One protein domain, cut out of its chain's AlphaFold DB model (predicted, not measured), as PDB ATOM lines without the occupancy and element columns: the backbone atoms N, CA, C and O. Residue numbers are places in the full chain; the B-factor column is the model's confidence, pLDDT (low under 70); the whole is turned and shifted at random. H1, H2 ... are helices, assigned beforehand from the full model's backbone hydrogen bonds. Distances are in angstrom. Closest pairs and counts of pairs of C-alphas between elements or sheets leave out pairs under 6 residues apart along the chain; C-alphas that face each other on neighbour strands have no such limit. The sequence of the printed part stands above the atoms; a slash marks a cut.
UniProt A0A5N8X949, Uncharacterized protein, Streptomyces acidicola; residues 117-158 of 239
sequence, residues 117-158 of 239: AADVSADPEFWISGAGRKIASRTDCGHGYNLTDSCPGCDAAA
ATOM      1  N   ALA A 117      19.693  34.919 -21.746       85.44
ATOM      2  CA  ALA A 117      21.035  34.379 -21.973       85.44
ATOM      3  C   ALA A 117      21.175  32.929 -21.473       85.44
ATOM      4  O   ALA A 117      21.849  32.126 -22.110       85.44
ATOM      5  N   ALA A 118      20.480  32.563 -20.389       83.31
ATOM      6  CA  ALA A 118      20.484  31.196 -19.873       83.31
ATOM      7  C   ALA A 118      19.856  30.197 -20.858       83.31
ATOM      8  O   ALA A 118      20.350  29.078 -20.977       83.31
ATOM      9  N   ASP A 119      18.816  30.604 -21.594       84.44
ATOM     10  CA  ASP A 119      18.212  29.759 -22.631       84.44
ATOM     11  C   ASP A 119      19.205  29.513 -23.780       84.44
ATOM     12  O   ASP A 119      19.295  28.397 -24.289       84.44
ATOM     13  N   VAL A 120      19.994  30.532 -24.150       84.75
ATOM     14  CA  VAL A 120      21.054  30.417 -25.167       84.75
ATOM     15  C   VAL A 120      22.194  29.523 -24.691       84.75
ATOM     16  O   VAL A 120      22.638  28.656 -25.438       84.75
ATOM     17  N   SER A 121      22.646  29.681 -23.445       83.00
ATOM     18  CA  SER A 121      23.701  28.843 -22.862       83.00
ATOM     19  C   SER A 121      23.285  27.383 -22.683       83.00
ATOM     20  O   SER A 121      24.148  26.507 -22.716       83.00
ATOM     21  N   ALA A 122      21.992  27.108 -22.492       82.94
ATOM     22  CA  ALA A 122      21.477  25.747 -22.369       82.94
ATOM     23  C   ALA A 122      21.508  24.975 -23.698       82.94
ATOM     24  O   ALA A 122      21.617  23.750 -23.679       82.94
ATOM     25  N   ASP A 123      21.434  25.674 -24.837       80.06
ATOM     26  CA  ASP A 123      21.481  25.068 -26.171       80.06
ATOM     27  C   ASP A 123      22.174  25.991 -27.201       80.06
ATOM     28  O   ASP A 123      21.533  26.584 -28.082       80.06
ATOM     29  N   PRO A 124      23.505  26.165 -27.101       84.88
ATOM     30  CA  PRO A 124      24.228  27.104 -27.953       84.88
ATOM     31  C   PRO A 124      24.182  26.700 -29.431       84.88
ATOM     32  O   PRO A 124      24.207  27.568 -30.302       84.88
ATOM     33  N   GLU A 125      24.080  25.407 -29.742       82.06
ATOM     34  CA  GLU A 125      24.042  24.923 -31.122       82.06
ATOM     35  C   GLU A 125      22.730  25.324 -31.811       82.06
ATOM     36  O   GLU A 125      22.770  25.888 -32.913       82.06
ATOM     37  N   PHE A 126      21.584  25.174 -31.134       82.50
ATOM     38  CA  PHE A 126      20.283  25.625 -31.635       82.50
ATOM     39  C   PHE A 126      20.195  27.151 -31.784       82.50
ATOM     40  O   PHE A 126      19.673  27.653 -32.789       82.50
ATOM     41  N   TRP A 127      20.704  27.900 -30.800       86.81
ATOM     42  CA  TRP A 127      20.541  29.355 -30.733       86.81
ATOM     43  C   TRP A 127      21.584  30.158 -31.510       86.81
ATOM     44  O   TRP A 127      21.271  31.253 -31.972       86.81
ATOM     45  N   ILE A 128      22.804  29.649 -31.690       84.69
ATOM     46  CA  ILE A 128      23.879  30.380 -32.384       84.69
ATOM     47  C   ILE A 128      23.979  29.957 -33.852       84.69
ATOM     48  O   ILE A 128      24.179  30.809 -34.725       84.69
ATOM     49  N   SER A 129      23.826  28.663 -34.145       84.62
ATOM     50  CA  SER A 129      23.964  28.093 -35.497       84.62
ATOM     51  C   SER A 129      22.680  27.490 -36.065       84.62
ATOM     52  O   SER A 129      22.561  27.392 -37.285       84.62
ATOM     53  N   GLY A 130      21.729  27.110 -35.214       83.94
ATOM     54  CA  GLY A 130      20.529  26.376 -35.597       83.94
ATOM     55  C   GLY A 130      19.309  27.248 -35.899       83.94
ATOM     56  O   GLY A 130      19.391  28.440 -36.213       83.94
ATOM     57  N   ALA A 131      18.134  26.621 -35.814       80.56
ATOM     58  CA  ALA A 131      16.861  27.251 -36.161       80.56
ATOM     59  C   ALA A 131      16.479  28.414 -35.225       80.56
ATOM     60  O   ALA A 131      15.801  29.351 -35.658       80.56
ATOM     61  N   GLY A 132      16.955  28.402 -33.975       85.12
ATOM     62  CA  GLY A 132      16.727  29.464 -32.993       85.12
ATOM     63  C   GLY A 132      17.451  30.773 -33.312       85.12
ATOM     64  O   GLY A 132      17.039  31.839 -32.847       85.12
ATOM     65  N   ARG A 133      18.479  30.734 -34.169       88.06
ATOM     66  CA  ARG A 133      19.362  31.875 -34.447       88.06
ATOM     67  C   ARG A 133      18.640  33.157 -34.828       88.06
ATOM     68  O   ARG A 133      18.980  34.218 -34.321       88.06
ATOM     69  N   LYS A 134      17.633  33.086 -35.705       86.62
ATOM     70  CA  LYS A 134      16.892  34.283 -36.157       86.62
ATOM     71  C   LYS A 134      16.135  34.978 -35.026       86.62
ATOM     72  O   LYS A 134      15.888  36.177 -35.118       86.62
ATOM     73  N   ILE A 135      15.713  34.222 -34.018       88.06
ATOM     74  CA  ILE A 135      14.980  34.749 -32.868       88.06
ATOM     75  C   ILE A 135      15.975  35.341 -31.872       88.06
ATOM     76  O   ILE A 135      15.833  36.500 -31.484       88.06
ATOM     77  N   ALA A 136      17.025  34.590 -31.528       88.62
ATOM     78  CA  ALA A 136      18.073  35.069 -30.633       88.62
ATOM     79  C   ALA A 136      18.751  36.343 -31.177       88.62
ATOM     80  O   ALA A 136      18.978  37.286 -30.428       88.62
ATOM     81  N   SER A 137      18.961  36.445 -32.495       90.62
ATOM     82  CA  SER A 137      19.578  37.625 -33.123       90.62
ATOM     83  C   SER A 137      18.687  38.868 -33.166       90.62
ATOM     84  O   SER A 137      19.111  39.898 -33.677       90.62
ATOM     85  N   ARG A 138      17.426  38.762 -32.742       90.69
ATOM     86  CA  ARG A 138      16.483  39.886 -32.627       90.69
ATOM     87  C   ARG A 138      16.123  40.192 -31.179       90.69
ATOM     88  O   ARG A 138      15.369  41.128 -30.935       90.69
ATOM     89  N   THR A 139      16.581  39.359 -30.251       90.12
ATOM     90  CA  THR A 139      16.258  39.514 -28.842       90.12
ATOM     91  C   THR A 139      17.366  40.312 -28.182       90.12
ATOM     92  O   THR A 139      18.512  39.863 -28.157       90.12
ATOM     93  N   ASP A 140      17.013  41.485 -27.661       89.81
ATOM     94  CA  ASP A 140      17.907  42.330 -26.872       89.81
ATOM     95  C   ASP A 140      18.256  41.625 -25.555       89.81
ATOM     96  O   ASP A 140      17.376  41.147 -24.836       89.81
ATOM     97  N   CYS A 141      19.548  41.545 -25.244       87.12
ATOM     98  CA  CYS A 141      20.036  40.967 -23.999       87.12
ATOM     99  C   CYS A 141      19.937  41.930 -22.801       87.12
ATOM    100  O   CYS A 141      20.275  41.542 -21.683       87.12
ATOM    101  N   GLY A 142      19.510  43.179 -23.023       86.25
ATOM    102  CA  GLY A 142      19.393  44.230 -22.009       86.25
ATOM    103  C   GLY A 142      20.664  45.064 -21.819       86.25
ATOM    104  O   GLY A 142      20.647  46.044 -21.078       86.25
ATOM    105  N   HIS A 143      21.755  44.718 -22.509       85.44
ATOM    106  CA  HIS A 143      23.018  45.467 -22.504       85.44
ATOM    107  C   HIS A 143      23.261  46.234 -23.817       85.44
ATOM    108  O   HIS A 143      24.376  46.697 -24.056       85.44
ATOM    109  N   GLY A 144      22.249  46.339 -24.689       84.75
ATOM    110  CA  GLY A 144      22.367  46.981 -26.003       84.75
ATOM    111  C   GLY A 144      22.962  46.084 -27.096       84.75
ATOM    112  O   GLY A 144      23.422  46.593 -28.117       84.75
ATOM    113  N   TYR A 145      22.956  44.764 -26.889       87.50
ATOM    114  CA  TYR A 145      23.396  43.747 -27.849       87.50
ATOM    115  C   TYR A 145      22.291  42.710 -28.049       87.50
ATOM    116  O   TYR A 145      21.435  42.541 -27.182       87.50
ATOM    117  N   ASN A 146      22.320  41.969 -29.159       89.31
ATOM    118  CA  ASN A 146      21.427  40.821 -29.304       89.31
ATOM    119  C   ASN A 146      22.015  39.590 -28.613       89.31
ATOM    120  O   ASN A 146      23.230  39.466 -28.471       89.31
ATOM    121  N   LEU A 147      21.165  38.630 -28.256       86.75
ATOM    122  CA  LEU A 147      21.589  37.393 -27.593       86.75
ATOM    123  C   LEU A 147      22.545  36.509 -28.418       86.75
ATOM    124  O   LEU A 147      23.202  35.643 -27.849       86.75
ATOM    125  N   THR A 148      22.639  36.695 -29.739       81.62
ATOM    126  CA  THR A 148      23.637  35.993 -30.577       81.62
ATOM    127  C   THR A 148      24.977  36.708 -30.682       81.62
ATOM    128  O   THR A 148      25.921  36.143 -31.236       81.62
ATOM    129  N   ASP A 149      25.046  37.961 -30.242       78.19
ATOM    130  CA  ASP A 149      26.265  38.755 -30.300       78.19
ATOM    131  C   ASP A 149      27.090  38.467 -29.039       78.19
ATOM    132  O   ASP A 149      26.534  38.201 -27.974       78.19
ATOM    133  N   SER A 150      28.423  38.503 -29.143       69.31
ATOM    134  CA  SER A 150      29.311  38.390 -27.977       69.31
ATOM    135  C   SER A 150      29.144  39.626 -27.094       69.31
ATOM    136  O   SER A 150      29.877  40.605 -27.231       69.31
ATOM    137  N   CYS A 151      28.115  39.615 -26.250       76.06
ATOM    138  CA  CYS A 151      27.796  40.692 -25.336       76.06
ATOM    139  C   CYS A 151      28.729  40.618 -24.116       76.06
ATOM    140  O   CYS A 151      28.584  39.697 -23.307       76.06
ATOM    141  N   PRO A 152      29.608  41.616 -23.899       69.75
ATOM    142  CA  PRO A 152      30.526  41.606 -22.759       69.75
ATOM    143  C   PRO A 152      29.806  41.547 -21.403       69.75
ATOM    144  O   PRO A 152      30.337  40.991 -20.448       69.75
ATOM    145  N   GLY A 153      28.590  42.101 -21.313       73.19
ATOM    146  CA  GLY A 153      27.787  42.095 -20.086       73.19
ATOM    147  C   GLY A 153      27.186  40.729 -19.746       73.19
ATOM    148  O   GLY A 153      27.096  40.373 -18.574       73.19
ATOM    149  N   CYS A 154      26.810  39.935 -20.754       71.69
ATOM    150  CA  CYS A 154      26.304  38.577 -20.534       71.69
ATOM    151  C   CYS A 154      27.427  37.616 -20.130       71.69
ATOM    152  O   CYS A 154      27.228  36.804 -19.228       71.69
ATOM    153  N   ASP A 155      28.604  37.754 -20.744       67.44
ATOM    154  CA  ASP A 155      29.768  36.916 -20.439       67.44
ATOM    155  C   ASP A 155      30.343  37.237 -19.042       67.44
ATOM    156  O   ASP A 155      30.663  36.328 -18.276       67.44
ATOM    157  N   ALA A 156      30.368  38.515 -18.641       60.59
ATOM    158  CA  ALA A 156      30.851  38.935 -17.319       60.59
ATOM    159  C   ALA A 156      29.974  38.436 -16.151       60.59
ATOM    160  O   ALA A 156      30.472  38.174 -15.056       60.59
ATOM    161  N   ALA A 157      28.663  38.277 -16.362       58.06
ATOM    162  CA  ALA A 157      27.760  37.763 -15.330       58.06
ATOM    163  C   ALA A 157      27.973  36.264 -15.038       58.06
ATOM    164  O   ALA A 157      27.627  35.799 -13.947       58.06
ATOM    165  N   ALA A 158      28.539  35.512 -15.988       57.25
ATOM    166  CA  ALA A 158      28.879  34.105 -15.802       57.25
ATOM    167  C   ALA A 158      30.165  33.930 -14.974       57.25
ATOM    168  O   ALA A 158      30.219  33.047 -14.121       57.25
TER     169      ALA A 158
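This is residues 117 to 158 of the 239 residues of an uncharacterized protein of Streptomyces acidicola (UniProt A0A5N8X949). Four short helices follow a curved path: H1, H2 and H3 turn round one end, an unnamed loop of residues 137 to 151 folds through the middle, and H4 at the other end comes back near H1. The printed part has 42 residues, with H1, H2, H3 and H4 in that order and no named strand: all helix. It is compact, with a radius of gyration of the C-alphas of 9.4 A and spans of 25 by 18 by 13 A.

H1, residues 117 to 122, begins at C-alpha 117 (21.035, 34.379, -21.973) and is 8.7 A long. H2 is residues 124 to 129, 7.6 A, and H3 residues 133 to 136, 5.1 A. H4, residues 152 to 158, 10.4 A, ends at C-alpha 158 (28.879, 34.105, -15.802).

H1 and H2 are close but not clearly touching, about perpendicular at 74 degrees; their closest C-alphas, of Val 120 and Trp 127, are 5.7 A apart. H2 and H3 touch only at the corner, closest at the C-alphas of Trp 127 and Arg 133, 4.6 A. H4 is close to but not clearly touching H1, with C-alphas 117 and 154 closest at 6.9 A, and apart from H2 and H3. Every O i to N i+4 pair is within hydrogen-bond range in H1 and H2, and 2 of 3 in H4; H3 is too short for one.

The farthest C-alphas, of Ala 131 and Ala 156, are 26.2 A apart. The printed part has no cut; the link from H3 to H4 is long. Residues 150, 152 and 155 to 158 have pLDDT under 70.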